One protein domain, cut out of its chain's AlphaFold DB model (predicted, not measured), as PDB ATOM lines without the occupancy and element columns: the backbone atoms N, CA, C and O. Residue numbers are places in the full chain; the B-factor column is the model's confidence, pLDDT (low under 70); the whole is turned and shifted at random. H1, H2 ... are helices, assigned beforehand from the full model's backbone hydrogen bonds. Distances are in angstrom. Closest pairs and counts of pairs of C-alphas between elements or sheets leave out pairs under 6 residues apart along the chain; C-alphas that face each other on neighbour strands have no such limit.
ATOM      1  N   ILE A   2     165.477 163.572 157.981       67.06
ATOM      2  CA  ILE A   2     164.700 164.442 157.065       67.06
ATOM      3  C   ILE A   2     163.767 163.638 156.140       67.06
ATOM      4  O   ILE A   2     162.584 163.939 156.051       67.06
ATOM      5  N   ILE A   3     164.261 162.559 155.524       67.44
ATOM      6  CA  ILE A   3     163.462 161.700 154.626       67.44
ATOM      7  C   ILE A   3     162.271 161.052 155.357       67.44
ATOM      8  O   ILE A   3     161.165 161.006 154.827       67.44
ATOM      9  N   ILE A   4     162.463 160.614 156.606       70.81
ATOM     10  CA  ILE A   4     161.398 160.024 157.436       70.81
ATOM     11  C   ILE A   4     160.334 161.070 157.762       70.81
ATOM     12  O   ILE A   4     159.142 160.799 157.633       70.81
ATOM     13  N   ALA A   5     160.761 162.279 158.132       73.44
ATOM     14  CA  ALA A   5     159.851 163.388 158.386       73.44
ATOM     15  C   ALA A   5     159.025 163.736 157.136       73.44
ATOM     16  O   ALA A   5     157.824 163.965 157.252       73.44
ATOM     17  N   LEU A   6     159.627 163.695 155.940       78.38
ATOM     18  CA  LEU A   6     158.917 163.916 154.677       78.38
ATOM     19  C   LEU A   6     157.844 162.850 154.416       78.38
ATOM     20  O   LEU A   6     156.706 163.207 154.114       78.38
ATOM     21  N   PHE A   7     158.160 161.559 154.581       75.44
ATOM     22  CA  PHE A   7     157.164 160.490 154.428       75.44
ATOM     23  C   PHE A   7     156.041 160.584 155.466       75.44
ATOM     24  O   PHE A   7     154.874 160.356 155.138       75.44
ATOM     25  N   PHE A   8     156.365 160.969 156.700       76.69
ATOM     26  CA  PHE A   8     155.380 161.131 157.763       76.69
ATOM     27  C   PHE A   8     154.426 162.300 157.485       76.69
ATOM     28  O   PHE A   8     153.206 162.136 157.532       76.69
ATOM     29  N   VAL A   9     154.966 163.462 157.103       84.56
ATOM     30  CA  VAL A   9     154.172 164.632 156.698       84.56
ATOM     31  C   VAL A   9     153.310 164.307 155.477       84.56
ATOM     32  O   VAL A   9     152.123 164.640 155.462       84.56
ATOM     33  N   LEU A  10     153.864 163.601 154.486       84.25
ATOM     34  CA  LEU A  10     153.114 163.143 153.318       84.25
ATOM     35  C   LEU A  10     151.964 162.212 153.722       84.25
ATOM     36  O   LEU A  10     150.843 162.392 153.254       84.25
ATOM     37  N   SER A  11     152.201 161.268 154.634       80.50
ATOM     38  CA  SER A  11     151.171 160.351 155.141       80.50
ATOM     39  C   SER A  11     150.021 161.105 155.814       80.50
ATOM     40  O   SER A  11     148.854 160.836 155.527       80.50
ATOM     41  N   ILE A  12     150.332 162.104 156.650       83.00
ATOM     42  CA  ILE A  12     149.328 162.965 157.295       83.00
ATOM     43  C   ILE A  12     148.545 163.772 156.252       83.00
ATOM     44  O   ILE A  12     147.318 163.851 156.326       83.00
ATOM     45  N   ALA A  13     149.229 164.347 155.260       85.00
ATOM     46  CA  ALA A  13     148.590 165.117 154.197       85.00
ATOM     47  C   ALA A  13     147.627 164.251 153.363       85.00
ATOM     48  O   ALA A  13     146.501 164.673 153.081       85.00
ATOM     49  N   LEU A  14     148.031 163.023 153.020       84.06
ATOM     50  CA  LEU A  14     147.194 162.053 152.309       84.06
ATOM     51  C   LEU A  14     145.982 161.627 153.145       84.06
ATOM     52  O   LEU A  14     144.864 161.629 152.627       84.06
ATOM     53  N   ALA A  15     146.171 161.358 154.442       81.50
ATOM     54  CA  ALA A  15     145.083 161.037 155.364       81.50
ATOM     55  C   ALA A  15     144.069 162.188 155.468       81.50
ATOM     56  O   ALA A  15     142.859 161.976 155.352       81.50
ATOM     57  N   ALA A  16     144.549 163.426 155.620       82.69
ATOM     58  CA  ALA A  16     143.703 164.614 155.674       82.69
ATOM     59  C   ALA A  16     142.931 164.826 154.360       82.69
ATOM     60  O   ALA A  16     141.740 165.152 154.385       82.69
ATOM     61  N   LEU A  17     143.577 164.609 153.209       85.00
ATOM     62  CA  LEU A  17     142.936 164.669 151.895       85.00
ATOM     63  C   LEU A  17     141.847 163.597 151.752       85.00
ATOM     64  O   LEU A  17     140.729 163.914 151.333       85.00
ATOM     65  N   ALA A  18     142.150 162.352 152.126       78.25
ATOM     66  CA  ALA A  18     141.213 161.235 152.083       78.25
ATOM     67  C   ALA A  18     139.992 161.501 152.971       78.25
ATOM     68  O   ALA A  18     138.854 161.401 152.507       78.25
ATOM     69  N   PHE A  19     140.222 161.942 154.208       83.25
ATOM     70  CA  PHE A  19     139.173 162.288 155.161       83.25
ATOM     71  C   PHE A  19     138.277 163.427 154.655       83.25
ATOM     72  O   PHE A  19     137.051 163.297 154.646       83.25
ATOM     73  N   ARG A  20     138.866 164.527 154.154       83.50
ATOM     74  CA  ARG A  20     138.107 165.655 153.579       83.50
ATOM     75  C   ARG A  20     137.229 165.210 152.408       83.50
ATOM     76  O   ARG A  20     136.076 165.633 152.317       83.50
ATOM     77  N   ARG A  21     137.751 164.359 151.518       82.50
ATOM     78  CA  ARG A  21     137.007 163.844 150.356       82.50
ATOM     79  C   ARG A  21     135.868 162.913 150.755       82.50
ATOM     80  O   ARG A  21     134.784 163.032 150.188       82.50
ATOM     81  N   THR A  22     136.083 162.029 151.729       80.62
ATOM     82  CA  THR A  22     135.026 161.152 152.255       80.62
ATOM     83  C   THR A  22     133.917 161.969 152.914       80.62
ATOM     84  O   THR A  22     132.763 161.846 152.513       80.62
ATOM     85  N   LYS A  23     134.267 162.905 153.804       81.50
ATOM     86  CA  LYS A  23     133.296 163.769 154.494       81.50
ATOM     87  C   LYS A  23     132.499 164.663 153.535       81.50
ATOM     88  O   LYS A  23     131.311 164.895 153.742       81.50
ATOM     89  N   ARG A  24     133.129 165.172 152.465       78.81
ATOM     90  CA  ARG A  24     132.430 165.937 151.414       78.81
ATOM     91  C   ARG A  24     131.427 165.065 150.657       78.81
ATOM     92  O   ARG A  24     130.347 165.549 150.345       78.81
ATOM     93  N   ALA A  25     131.779 163.809 150.381       75.44
ATOM     94  CA  ALA A  25     130.891 162.873 149.702       75.44
ATOM     95  C   ALA A  25     129.693 162.467 150.576       75.44
ATOM     96  O   ALA A  25     128.581 162.397 150.071       75.44
ATOM     97  N   GLU A  26     129.900 162.255 151.877       76.69
ATOM     98  CA  GLU A  26     128.815 161.988 152.836       76.69
ATOM     99  C   GLU A  26     127.844 163.172 152.935       76.69
ATOM    100  O   GLU A  26     126.637 162.981 152.891       76.69
ATOM    101  N   MET A  43     132.810 147.152 137.753       68.44
ATOM    102  CA  MET A  43     134.129 147.761 137.935       68.44
ATOM    103  C   MET A  43     134.956 147.626 136.651       68.44
ATOM    104  O   MET A  43     135.177 146.506 136.190       68.44
ATOM    105  N   PRO A  44     135.468 148.729 136.073       80.62
ATOM    106  CA  PRO A  44     136.356 148.630 134.928       80.62
ATOM    107  C   PRO A  44     137.607 147.847 135.333       80.62
ATOM    108  O   PRO A  44     138.189 148.093 136.393       80.62
ATOM    109  N   PHE A  45     138.039 146.936 134.465       83.12
ATOM    110  CA  PHE A  45     139.166 146.028 134.698       83.12
ATOM    111  C   PHE A  45     140.431 146.746 135.207       83.12
ATOM    112  O   PHE A  45     141.111 146.264 136.111       83.12
ATOM    113  N   SER A  46     140.695 147.966 134.727       81.44
ATOM    114  CA  SER A  46     141.820 148.791 135.189       81.44
ATOM    115  C   SER A  46     141.762 149.157 136.678       81.44
ATOM    116  O   SER A  46     142.804 149.253 137.321       81.44
ATOM    117  N   ILE A  47     140.570 149.348 137.255       84.31
ATOM    118  CA  ILE A  47     140.400 149.618 138.691       84.31
ATOM    119  C   ILE A  47     140.646 148.346 139.505       84.31
ATOM    120  O   ILE A  47     141.279 148.420 140.556       84.31
ATOM    121  N   ILE A  48     140.203 147.189 139.005       88.38
ATOM    122  CA  ILE A  48     140.461 145.891 139.641       88.38
ATOM    123  C   ILE A  48     141.975 145.648 139.720       88.38
ATOM    124  O   ILE A  48     142.494 145.375 140.801       88.38
ATOM    125  N   LEU A  49     142.697 145.864 138.616       89.50
ATOM    126  CA  LEU A  49     144.160 145.773 138.588       89.50
ATOM    127  C   LEU A  49     144.838 146.733 139.577       89.50
ATOM    128  O   LEU A  49     145.802 146.349 140.235       89.50
ATOM    129  N   CYS A  50     144.324 147.958 139.737       91.00
ATOM    130  CA  CYS A  50     144.848 148.912 140.722       91.00
ATOM    131  C   CYS A  50     144.673 148.414 142.166       91.00
ATOM    132  O   CYS A  50     145.596 148.546 142.971       91.00
ATOM    133  N   TYR A  51     143.520 147.822 142.502       91.12
ATOM    134  CA  TYR A  51     143.302 147.218 143.821       91.12
ATOM    135  C   TYR A  51     144.232 146.029 144.061       91.12
ATOM    136  O   TYR A  51     144.821 145.947 145.136       91.12
ATOM    137  N   ILE A  52     144.410 145.158 143.063       91.00
ATOM    138  CA  ILE A  52     145.327 144.015 143.147       91.00
ATOM    139  C   ILE A  52     146.764 144.504 143.371       91.00
ATOM    140  O   ILE A  52     147.402 144.089 144.334       91.00
ATOM    141  N   ALA A  53     147.258 145.438 142.551       92.50
ATOM    142  CA  ALA A  53     148.615 145.973 142.677       92.50
ATOM    143  C   ALA A  53     148.847 146.671 144.030       92.50
ATOM    144  O   ALA A  53     149.880 146.475 144.673       92.50
ATOM    145  N   THR A  54     147.865 147.450 144.494       93.12
ATOM    146  CA  THR A  54     147.921 148.117 145.803       93.12
ATOM    147  C   THR A  54     147.926 147.104 146.941       93.12
ATOM    148  O   THR A  54     148.750 147.231 147.840       93.12
ATOM    149  N   GLY A  55     147.076 146.073 146.876       91.62
ATOM    150  CA  GLY A  55     147.007 145.004 147.871       91.62
ATOM    151  C   GLY A  55     148.283 144.164 147.941       91.62
ATOM    152  O   GLY A  55     148.800 143.952 149.034       91.62
ATOM    153  N   ILE A  56     148.844 143.763 146.794       92.12
ATOM    154  CA  ILE A  56     150.147 143.076 146.722       92.12
ATOM    155  C   ILE A  56     151.232 143.939 147.375       92.12
ATOM    156  O   ILE A  56     152.006 143.442 148.190       92.12
ATOM    157  N   SER A  57     151.249 145.242 147.081       93.12
ATOM    158  CA  SER A  57     152.210 146.177 147.678       93.12
ATOM    159  C   SER A  57     152.036 146.285 149.197       93.12
ATOM    160  O   SER A  57     153.025 146.275 149.924       93.12
ATOM    161  N   THR A  58     150.796 146.337 149.699       93.44
ATOM    162  CA  THR A  58     150.508 146.346 151.143       93.44
ATOM    163  C   THR A  58     150.996 145.072 151.824       93.44
ATOM    164  O   THR A  58     151.671 145.149 152.848       93.44
ATOM    165  N   LEU A  59     150.688 143.901 151.256       93.81
ATOM    166  CA  LEU A  59     151.126 142.611 151.794       93.81
ATOM    167  C   LEU A  59     152.650 142.499 151.808       93.81
ATOM    168  O   LEU A  59     153.221 142.036 152.792       93.81
ATOM    169  N   PHE A  60     153.313 142.975 150.753       91.69
ATOM    170  CA  PHE A  60     154.768 142.996 150.683       91.69
ATOM    171  C   PHE A  60     155.390 143.929 151.733       91.69
ATOM    172  O   PHE A  60     156.313 143.526 152.436       91.69
ATOM    173  N   LEU A  61     154.860 145.146 151.906       93.00
ATOM    174  CA  LEU A  61     155.324 146.071 152.947       93.00
ATOM    175  C   LEU A  61     155.109 145.507 154.357       93.00
ATOM    176  O   LEU A  61     155.974 145.662 155.217       93.00
ATOM    177  N   LEU A  62     153.987 144.822 154.595       92.69
ATOM    178  CA  LEU A  62     153.729 144.141 155.863       92.69
ATOM    179  C   LEU A  62     154.723 142.996 156.094       92.69
ATOM    180  O   LEU A  62     155.255 142.866 157.192       92.69
ATOM    181  N   PHE A  63     155.007 142.196 155.064       90.25
ATOM    182  CA  PHE A  63     156.021 141.146 155.126       90.25
ATOM    183  C   PHE A  63     157.405 141.719 155.453       90.25
ATOM    184  O   PHE A  63     158.061 141.223 156.366       90.25
ATOM    185  N   LEU A  64     157.821 142.803 154.788       88.06
ATOM    186  CA  LEU A  64     159.069 143.495 155.114       88.06
ATOM    187  C   LEU A  64     159.083 143.974 156.568       88.06
ATOM    188  O   LEU A  64     160.081 143.790 157.259       88.06
ATOM    189  N   LEU A  65     157.980 144.546 157.061       87.69
ATOM    190  CA  LEU A  65     157.897 145.009 158.445       87.69
ATOM    191  C   LEU A  65     158.034 143.841 159.431       87.69
ATOM    192  O   LEU A  65     158.759 143.952 160.415       87.69
ATOM    193  N   LEU A  66     157.398 142.702 159.146       85.88
ATOM    194  CA  LEU A  66     157.544 141.482 159.944       85.88
ATOM    195  C   LEU A  66     158.986 140.960 159.931       85.88
ATOM    196  O   LEU A  66     159.492 140.580 160.986       85.88
ATOM    197  N   VAL A  67     159.662 140.987 158.780       83.38
ATOM    198  CA  VAL A  67     161.087 140.638 158.675       83.38
ATOM    199  C   VAL A  67     161.925 141.571 159.549       83.38
ATOM    200  O   VAL A  67     162.698 141.093 160.372       83.38
ATOM    201  N   PHE A  68     161.735 142.888 159.470       78.81
ATOM    202  CA  PHE A  68     162.473 143.835 160.315       78.81
ATOM    203  C   PHE A  68     162.226 143.627 161.818       78.81
ATOM    204  O   PHE A  68     163.156 143.736 162.621       78.81
ATOM    205  N   CYS A  69     160.988 143.309 162.205       76.44
ATOM    206  CA  CYS A  69     160.610 143.120 163.604       76.44
ATOM    207  C   CYS A  69     161.072 141.777 164.185       76.44
ATOM    208  O   CYS A  69     161.472 141.726 165.348       76.44
ATOM    209  N   PHE A  70     161.005 140.694 163.405       73.50
ATOM    210  CA  PHE A  70     161.113 139.328 163.926       73.50
ATOM    211  C   PHE A  70     162.205 138.479 163.281       73.50
ATOM    212  O   PHE A  70     162.556 137.438 163.848       73.50
ATOM    213  N   ALA A  71     162.751 138.868 162.125       71.81
ATOM    214  CA  ALA A  71     163.772 138.055 161.483       71.81
ATOM    215  C   ALA A  71     165.019 137.984 162.360       71.81
ATOM    216  O   ALA A  71     165.558 138.972 162.866       71.81
ATOM    217  N   ALA A  72     165.458 136.746 162.537       65.25
ATOM    218  CA  ALA A  72     166.608 136.410 163.344       65.25
ATOM    219  C   ALA A  72     167.898 136.896 162.646       65.25
ATOM    220  O   ALA A  72     168.768 137.462 163.307       65.25
ATOM    221  N   ASP A  73     167.957 136.748 161.318       68.81
ATOM    222  CA  ASP A  73     168.956 137.344 160.429       68.81
ATOM    223  C   ASP A  73     168.275 138.203 159.347       68.81
ATOM    224  O   ASP A  73     167.654 137.700 158.406       68.81
ATOM    225  N   ILE A  74     168.372 139.523 159.502       70.69
ATOM    226  CA  ILE A  74     167.797 140.489 158.560       70.69
ATOM    227  C   ILE A  74     168.640 140.552 157.283       70.69
ATOM    228  O   ILE A  74     168.082 140.652 156.194       70.69
ATOM    229  N   ASN A  75     169.967 140.456 157.391       69.25
ATOM    230  CA  ASN A  75     170.863 140.680 156.261       69.25
ATOM    231  C   ASN A  75     170.716 139.577 155.210       69.25
ATOM    232  O   ASN A  75     170.484 139.889 154.042       69.25
ATOM    233  N   GLY A  76     170.776 138.303 155.617       69.44
ATOM    234  CA  GLY A  76     170.558 137.179 154.705       69.44
ATOM    235  C   GLY A  76     169.172 137.225 154.062       69.44
ATOM    236  O   GLY A  76     169.037 137.086 152.845       69.44
ATOM    237  N   THR A  77     168.139 137.549 154.848       77.38
ATOM    238  CA  THR A  77     166.767 137.681 154.336       77.38
ATOM    239  C   THR A  77     166.657 138.776 153.265       77.38
ATOM    240  O   THR A  77     166.049 138.555 152.218       77.38
ATOM    241  N   MET A  78     167.281 139.942 153.473       78.31
ATOM    242  CA  MET A  78     167.247 141.052 152.511       78.31
ATOM    243  C   MET A  78     168.008 140.737 151.216       78.31
ATOM    244  O   MET A  78     167.575 141.160 150.141       78.31
ATOM    245  N   VAL A  79     169.092 139.956 151.281       78.00
ATOM    246  CA  VAL A  79     169.807 139.471 150.086       78.00
ATOM    247  C   VAL A  79     168.906 138.570 149.243       78.00
ATOM    248  O   VAL A  79     168.781 138.789 148.038       78.00
ATOM    249  N   VAL A  80     168.221 137.610 149.871       80.06
ATOM    250  CA  VAL A  80     167.286 136.711 149.174       80.06
ATOM    251  C   VAL A  80     166.139 137.499 148.542       80.06
ATOM    252  O   VAL A  80     165.818 137.284 147.375       80.06
ATOM    253  N   ILE A  81     165.555 138.457 149.270       85.25
ATOM    254  CA  ILE A  81     164.508 139.336 148.728       85.25
ATOM    255  C   ILE A  81     165.032 140.100 147.508       85.25
ATOM    256  O   ILE A  81     164.384 140.097 146.465       85.25
ATOM    257  N   THR A  82     166.216 140.706 147.600       82.75
ATOM    258  CA  THR A  82     166.818 141.461 146.488       82.75
ATOM    259  C   THR A  82     167.021 140.577 145.257       82.75
ATOM    260  O   THR A  82     166.667 140.971 144.145       82.75
ATOM    261  N   PHE A  83     167.519 139.354 145.453       83.62
ATOM    262  CA  PHE A  83     167.677 138.377 144.381       83.62
ATOM    263  C   PHE A  83     166.337 138.015 143.725       83.62
ATOM    264  O   PHE A  83     166.235 138.016 142.500       83.62
ATOM    265  N   LEU A  84     165.283 137.776 144.514       86.00
ATOM    266  CA  LEU A  84     163.946 137.484 143.989       86.00
ATOM    267  C   LEU A  84     163.366 138.656 143.188       86.00
ATOM    268  O   LEU A  84     162.772 138.434 142.134       86.00
ATOM    269  N   PHE A  85     163.564 139.897 143.639       85.19
ATOM    270  CA  PHE A  85     163.145 141.089 142.893       85.19
ATOM    271  C   PHE A  85     163.858 141.212 141.548       85.19
ATOM    272  O   PHE A  85     163.216 141.550 140.553       85.19
ATOM    273  N   ALA A  86     165.160 140.914 141.515       84.06
ATOM    274  CA  ALA A  86     165.946 140.907 140.288       84.06
ATOM    275  C   ALA A  86     165.511 139.777 139.340       84.06
ATOM    276  O   ALA A  86     165.333 140.011 138.148       84.06
ATOM    277  N   ALA A  87     165.273 138.569 139.860       89.62
ATOM    278  CA  ALA A  87     164.822 137.427 139.065       89.62
ATOM    279  C   ALA A  87     163.406 137.627 138.493       89.62
ATOM    280  O   ALA A  87     163.127 137.218 137.367       89.62
ATOM    281  N   LEU A  88     162.519 138.290 139.243       91.50
ATOM    282  CA  LEU A  88     161.115 138.523 138.881       91.50
ATOM    283  C   LEU A  88     160.851 139.952 138.378       91.50
ATOM    284  O   LEU A  88     159.721 140.442 138.465       91.50
ATOM    285  N   TRP A  89     161.868 140.628 137.838       90.06
ATOM    286  CA  TRP A  89     161.790 142.034 137.418       90.06
ATOM    287  C   TRP A  89     160.634 142.323 136.440       90.06
ATOM    288  O   TRP A  89     159.964 143.350 136.529       90.06
ATOM    289  N   PHE A  90     160.339 141.377 135.544       90.31
ATOM    290  CA  PHE A  90     159.259 141.476 134.561       90.31
ATOM    291  C   PHE A  90     157.849 141.429 135.178       90.31
ATOM    292  O   PHE A  90     156.895 141.829 134.521       90.31
ATOM    293  N   ILE A  91     157.701 140.975 136.429       89.19
ATOM    294  CA  ILE A  91     156.445 141.044 137.201       89.19
ATOM    295  C   ILE A  91     156.459 142.264 138.122       89.19
ATOM    296  O   ILE A  91     155.460 142.982 138.223       89.19
ATOM    297  N   THR A  92     157.585 142.522 138.791       88.69
ATOM    298  CA  THR A  92     157.686 143.602 139.780       88.69
ATOM    299  C   THR A  92     157.550 144.980 139.137       88.69
ATOM    300  O   THR A  92     156.859 145.832 139.699       88.69
ATOM    301  N   ILE A  93     158.102 145.195 137.935       90.75
ATOM    302  CA  ILE A  93     157.970 146.466 137.210       90.75
ATOM    303  C   ILE A  93     156.503 146.772 136.856       90.75
ATOM    304  O   ILE A  93     156.028 147.837 137.256       90.75
ATOM    305  N   PRO A  94     155.730 145.886 136.189       92.88
ATOM    306  CA  PRO A  94     154.313 146.145 135.926       92.88
ATOM    307  C   PRO A  94     153.483 146.431 137.181       92.88
ATOM    308  O   PRO A  94     152.662 147.351 137.175       92.88
ATOM    309  N   VAL A  95     153.711 145.689 138.273       91.94
ATOM    310  CA  VAL A  95     153.024 145.932 139.552       91.94
ATOM    311  C   VAL A  95     153.369 147.320 140.096       91.94
ATOM    312  O   VAL A  95     152.465 148.056 140.492       91.94
ATOM    313  N   ALA A  96     154.644 147.718 140.055       90.06
ATOM    314  CA  ALA A  96     155.084 149.043 140.483       90.06
ATOM    315  C   ALA A  96     154.483 150.166 139.615       90.06
ATOM    316  O   ALA A  96     154.009 151.173 140.149       90.06
ATOM    317  N   CYS A  97     154.421 149.987 138.293       92.81
ATOM    318  CA  CYS A  97     153.787 150.942 137.382       92.81
ATOM    319  C   CYS A  97     152.285 151.100 137.667       92.81
ATOM    320  O   CYS A  97     151.790 152.226 137.748       92.81
ATOM    321  N   LEU A  98     151.558 149.994 137.870       92.81
ATOM    322  CA  LEU A  98     150.136 150.018 138.230       92.81
ATOM    323  C   LEU A  98     149.903 150.661 139.600       92.81
ATOM    324  O   LEU A  98     148.945 151.421 139.764       92.81
ATOM    325  N   TYR A  99     150.785 150.403 140.566       93.69
ATOM    326  CA  TYR A  99     150.748 151.040 141.879       93.69
ATOM    327  C   TYR A  99     150.904 152.562 141.775       93.69
ATOM    328  O   TYR A  99     150.104 153.305 142.347       93.69
ATOM    329  N   LEU A 100     151.888 153.035 141.000       92.25
ATOM    330  CA  LEU A 100     152.131 154.464 140.797       92.25
ATOM    331  C   LEU A 100     150.972 155.133 140.047       92.25
ATOM    332  O   LEU A 100     150.505 156.196 140.456       92.25
ATOM    333  N   TYR A 101     150.459 154.488 138.997       92.25
ATOM    334  CA  TYR A 101     149.274 154.953 138.277       92.25
ATOM    335  C   TYR A 101     148.057 155.066 139.205       92.25
ATOM    336  O   TYR A 101     147.372 156.092 139.204       92.25
ATOM    337  N   SER A 102     147.809 154.048 140.038       92.62
ATOM    338  CA  SER A 102     146.742 154.058 141.047       92.62
ATOM    339  C   SER A 102     146.904 155.220 142.025       92.62
ATOM    340  O   SER A 102     145.935 155.941 142.285       92.62
ATOM    341  N   PHE A 103     148.127 155.458 142.505       91.56
ATOM    342  CA  PHE A 103     148.426 156.542 143.434       91.56
ATOM    343  C   PHE A 103     148.114 157.905 142.817       91.56
ATOM    344  O   PHE A 103     147.276 158.639 143.347       91.56
ATOM    345  N   VAL A 104     148.690 158.205 141.648       90.50
ATOM    346  CA  VAL A 104     148.448 159.448 140.897       90.50
ATOM    347  C   VAL A 104     146.954 159.630 140.633       90.50
ATOM    348  O   VAL A 104     146.371 160.665 140.960       90.50
ATOM    349  N   ARG A 105     146.281 158.594 140.128       87.25
ATOM    350  CA  ARG A 105     144.839 158.640 139.867       87.25
ATOM    351  C   ARG A 105     144.030 158.914 141.135       87.25
ATOM    352  O   ARG A 105     143.063 159.672 141.078       87.25
ATOM    353  N   SER A 106     144.393 158.318 142.271       89.56
ATOM    354  CA  SER A 106     143.711 158.533 143.554       89.56
ATOM    355  C   SER A 106     143.850 159.974 144.065       89.56
ATOM    356  O   SER A 106     142.926 160.494 144.697       89.56
ATOM    357  N   LEU A 107     144.949 160.655 143.717       87.06
ATOM    358  CA  LEU A 107     145.169 162.066 144.032       87.06
ATOM    359  C   LEU A 107     144.301 162.989 143.180       87.06
ATOM    360  O   LEU A 107     143.707 163.916 143.725       87.06
ATOM    361  N   PHE A 108     144.153 162.732 141.883       85.00
ATOM    362  CA  PHE A 108     143.453 163.661 140.984       85.00
ATOM    363  C   PHE A 108     141.949 163.383 140.830       85.00
ATOM    364  O   PHE A 108     141.179 164.303 140.573       85.00
ATOM    365  N   SER A 109     141.489 162.148 141.054       81.56
ATOM    366  CA  SER A 109     140.074 161.771 140.921       81.56
ATOM    367  C   SER A 109     139.337 161.737 142.265       81.56
ATOM    368  O   SER A 109     139.845 161.222 143.261       81.56
ATOM    369  N   ASN A 110     138.091 162.223 142.288       77.38
ATOM    370  CA  ASN A 110     137.238 162.251 143.486       77.38
ATOM    371  C   ASN A 110     136.052 161.259 143.441       77.38
ATOM    372  O   ASN A 110     135.015 161.477 144.071       77.38
ATOM    373  N   ASN A 111     136.183 160.153 142.703       82.69
ATOM    374  CA  ASN A 111     135.167 159.093 142.680       82.69
ATOM    375  C   ASN A 111     135.289 158.122 143.881       82.69
ATOM    376  O   ASN A 111     136.276 158.132 144.621       82.69
ATOM    377  N   ARG A 112     134.281 157.258 144.078       82.38
ATOM    378  CA  ARG A 112     134.209 156.311 145.211       82.38
ATOM    379  C   ARG A 112     135.437 155.398 145.315       82.38
ATOM    380  O   ARG A 112     135.940 155.190 146.418       82.38
ATOM    381  N   HIS A 113     135.927 154.879 144.189       85.25
ATOM    382  CA  HIS A 113     137.076 153.968 144.146       85.25
ATOM    383  C   HIS A 113     138.392 154.694 144.410       85.25
ATOM    384  O   HIS A 113     139.186 154.234 145.223       85.25
ATOM    385  N   SER A 114     138.584 155.870 143.810       84.62
ATOM    386  CA  SER A 114     139.746 156.730 144.035       84.62
ATOM    387  C   SER A 114     139.882 157.123 145.507       84.62
ATOM    388  O   SER A 114     140.989 157.098 146.028       84.62
ATOM    389  N   ARG A 115     138.775 157.387 146.220       84.81
ATOM    390  CA  ARG A 115     138.812 157.639 147.676       84.81
ATOM    391  C   ARG A 115     139.246 156.414 148.485       84.81
ATOM    392  O   ARG A 115     140.061 156.548 149.390       84.81
ATOM    393  N   LYS A 116     138.716 155.226 148.171       87.94
ATOM    394  CA  LYS A 116     139.115 153.972 148.839       87.94
ATOM    395  C   LYS A 116     140.590 153.640 148.577       87.94
ATOM    396  O   LYS A 116     141.307 153.297 149.509       87.94
ATOM    397  N   LEU A 117     141.050 153.783 147.331       89.44
ATOM    398  CA  LEU A 117     142.456 153.593 146.961       89.44
ATOM    399  C   LEU A 117     143.369 154.596 147.674       89.44
ATOM    400  O   LEU A 117     144.429 154.210 148.150       89.44
ATOM    401  N   LEU A 118     142.942 155.854 147.829       90.56
ATOM    402  CA  LEU A 118     143.710 156.863 148.562       90.56
ATOM    403  C   LEU A 118     143.934 156.465 150.033       90.56
ATOM    404  O   LEU A 118     145.033 156.649 150.555       90.56
ATOM    405  N   TRP A 119     142.935 155.865 150.691       90.31
ATOM    406  CA  TRP A 119     143.100 155.305 152.040       90.31
ATOM    407  C   TRP A 119     144.107 154.149 152.076       90.31
ATOM    408  O   TRP A 119     144.966 154.128 152.954       90.31
ATOM    409  N   LEU A 120     144.066 153.233 151.104       91.62
ATOM    410  CA  LEU A 120     145.047 152.144 151.006       91.62
ATOM    411  C   LEU A 120     146.472 152.670 150.773       91.62
ATOM    412  O   LEU A 120     147.406 152.232 151.438       91.62
ATOM    413  N   HIS A 121     146.647 153.663 149.898       92.62
ATOM    414  CA  HIS A 121     147.949 154.305 149.703       92.62
ATOM    415  C   HIS A 121     148.426 155.042 150.960       92.62
ATOM    416  O   HIS A 121     149.618 155.029 151.251       92.62
ATOM    417  N   THR A 122     147.511 155.632 151.734       91.06
ATOM    418  CA  THR A 122     147.838 156.240 153.033       91.06
ATOM    419  C   THR A 122     148.368 155.189 154.012       91.06
ATOM    420  O   THR A 122     149.394 155.421 154.644       91.06
ATOM    421  N   ILE A 123     147.728 154.014 154.095       91.94
ATOM    422  CA  ILE A 123     148.211 152.889 154.916       91.94
ATOM    423  C   ILE A 123     149.609 152.455 154.464       91.94
ATOM    424  O   ILE A 123     150.499 152.308 155.297       91.94
ATOM    425  N   ASN A 124     149.831 152.308 153.155       93.50
ATOM    426  CA  ASN A 124     151.140 151.926 152.623       93.50
ATOM    427  C   ASN A 124     152.226 152.958 152.940       93.50
ATOM    428  O   ASN A 124     153.331 152.575 153.307       93.50
ATOM    429  N   MET A 125     151.920 154.255 152.858       91.94
ATOM    430  CA  MET A 125     152.869 155.302 153.255       91.94
ATOM    431  C   MET A 125     153.193 155.239 154.749       91.94
ATOM    432  O   MET A 125     154.348 155.408 155.139       91.94
ATOM    433  N   LEU A 126     152.207 154.907 155.582       91.44
ATOM    434  CA  LEU A 126     152.405 154.717 157.016       91.44
ATOM    435  C   LEU A 126     153.279 153.482 157.303       91.44
ATOM    436  O   LEU A 126     154.183 153.562 158.130       91.44
ATOM    437  N   LEU A 127     153.094 152.381 156.565       91.06
ATOM    438  CA  LEU A 127     153.974 151.204 156.623       91.06
ATOM    439  C   LEU A 127     155.413 151.538 156.203       91.06
ATOM    440  O   LEU A 127     156.351 151.120 156.877       91.06
ATOM    441  N   VAL A 128     155.603 152.337 155.148       89.94
ATOM    442  CA  VAL A 128     156.932 152.830 154.744       89.94
ATOM    443  C   VAL A 128     157.559 153.685 155.851       89.94
ATOM    444  O   VAL A 128     158.745 153.534 156.135       89.94
ATOM    445  N   CYS A 129     156.779 154.531 156.534       86.62
ATOM    446  CA  CYS A 129     157.272 155.286 157.689       86.62
ATOM    447  C   CYS A 129     157.728 154.358 158.822       86.62
ATOM    448  O   CYS A 129     158.805 154.565 159.374       86.62
ATOM    449  N   MET A 130     156.936 153.332 159.157       86.94
ATOM    450  CA  MET A 130     157.306 152.353 160.186       86.94
ATOM    451  C   MET A 130     158.587 151.604 159.815       86.94
ATOM    452  O   MET A 130     159.469 151.466 160.658       86.94
ATOM    453  N   LEU A 131     158.716 151.178 158.556       85.31
ATOM    454  CA  LEU A 131     159.927 150.542 158.037       85.31
ATOM    455  C   LEU A 131     161.144 151.459 158.149       85.31
ATOM    456  O   LEU A 131     162.190 151.020 158.605       85.31
ATOM    457  N   ALA A 132     161.009 152.739 157.803       81.25
ATOM    458  CA  ALA A 132     162.114 153.686 157.900       81.25
ATOM    459  C   ALA A 132     162.522 153.973 159.358       81.25
ATOM    460  O   ALA A 132     163.701 154.171 159.647       81.25
ATOM    461  N   VAL A 133     161.568 153.977 160.294       80.38
ATOM    462  CA  VAL A 133     161.865 154.070 161.734       80.38
ATOM    463  C   VAL A 133     162.569 152.807 162.227       80.38
ATOM    464  O   VAL A 133     163.568 152.920 162.937       80.38
ATOM    465  N   ALA A 134     162.083 151.625 161.844       75.38
ATOM    466  CA  ALA A 134     162.715 150.353 162.182       75.38
ATOM    467  C   ALA A 134     164.148 150.287 161.636       75.38
ATOM    468  O   ALA A 134     165.064 149.928 162.372       75.38
ATOM    469  N   ASP A 135     164.352 150.727 160.392       70.44
ATOM    470  CA  ASP A 135     165.663 150.807 159.755       70.44
ATOM    471  C   ASP A 135     166.605 151.749 160.512       70.44
ATOM    472  O   ASP A 135     167.705 151.341 160.862       70.44
ATOM    473  N   VAL A 136     166.166 152.955 160.894       67.69
ATOM    474  CA  VAL A 136     166.986 153.879 161.704       67.69
ATOM    475  C   VAL A 136     167.308 153.319 163.087       67.69
ATOM    476  O   VAL A 136     168.425 153.497 163.570       67.69
ATOM    477  N   GLN A 137     166.371 152.621 163.729       61.94
ATOM    478  CA  GLN A 137     166.651 151.936 164.995       61.94
ATOM    479  C   GLN A 137     167.696 150.825 164.824       61.94
ATOM    480  O   GLN A 137     168.474 150.572 165.745       61.94
ATOM    481  N   THR A 138     167.747 150.178 163.657       60.12
ATOM    482  CA  THR A 138     168.786 149.194 163.320       60.12
ATOM    483  C   THR A 138     170.071 149.808 162.757       60.12
ATOM    484  O   THR A 138     171.131 149.196 162.852       60.12
ATOM    485  N   GLY A 139     169.990 151.017 162.210       51.28
ATOM    486  CA  GLY A 139     171.012 151.702 161.429       51.28
ATOM    487  C   GLY A 139     171.830 152.690 162.244       51.28
ATOM    488  O   GLY A 139     172.101 153.792 161.771       51.28
TER     489      GLY A 139
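This is residues 2 to 26 and 43 to 139 of the 320 residues of an uncharacterized protein of Prevotella oralis ATCC 33269 (UniProt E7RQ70). Three long helices, H1, H5 and H2, lie side by side in a row with H5 in the middle, and H4 crosses H2 steeply and reaches the first part of H5. H2, H3 and H4 make an open triangle, with H3 as its far side; residues 86 to 91, at the corner of H3 and H4, stick out. The printed part has 122 residues with five named helices, H1 to H5 in chain order, and no named strand: the class is all helix. It is compact, with a radius of gyration of the C-alphas of 15.8 A and spans of 47 by 32 by 22 A.

H1, residues 2 to 26, begins at C-alpha 2 (164.700, 164.442, 157.065) and is 36.2 A long. H2, residues 45 to 70, begins at C-alpha 45 (139.166, 146.028, 134.698) and measures 37.2 A. H3, residues 74 to 87, spans 20.0 A, and H4, residues 89 to 108, 28.6 A. H5, residues 112 to 138, measures 39.7 A and ends at C-alpha 138 (168.786, 149.194, 163.320).

H2 and H5 are the hubs, touching three helices each. H1 touches H5 at a shallow tilt of 22 degrees, opposite ways; their closest C-alphas, of Ser 11 and Met 125, are 5.7 A apart. H2 touches H5 at a shallow tilt of 20 degrees, the same way, closest at the C-alphas of Thr 58 and Asn 124, 5.8 A. H1 and H2 are apart. Residues 49 to 57 of H2 touch H4, closest at the C-alphas of Ala 53 and Val 95, 5.4 A; at 70.4 degrees they are only just about perpendicular. In H1, H2, H3 and H5 every O i to N i+4 pair is within hydrogen-bond range; in H4, 15 of 16 are.

The farthest C-alphas, of Glu 26 and Gly 76, are 48.6 A apart. Residues 27 to 42 are not printed, and C-alphas 26 and 43 are 21.3 A apart across this cut. Residues 2 to 3, 43, 72 to 73, 75 to 76 and 136 to 139 have pLDDT under 70.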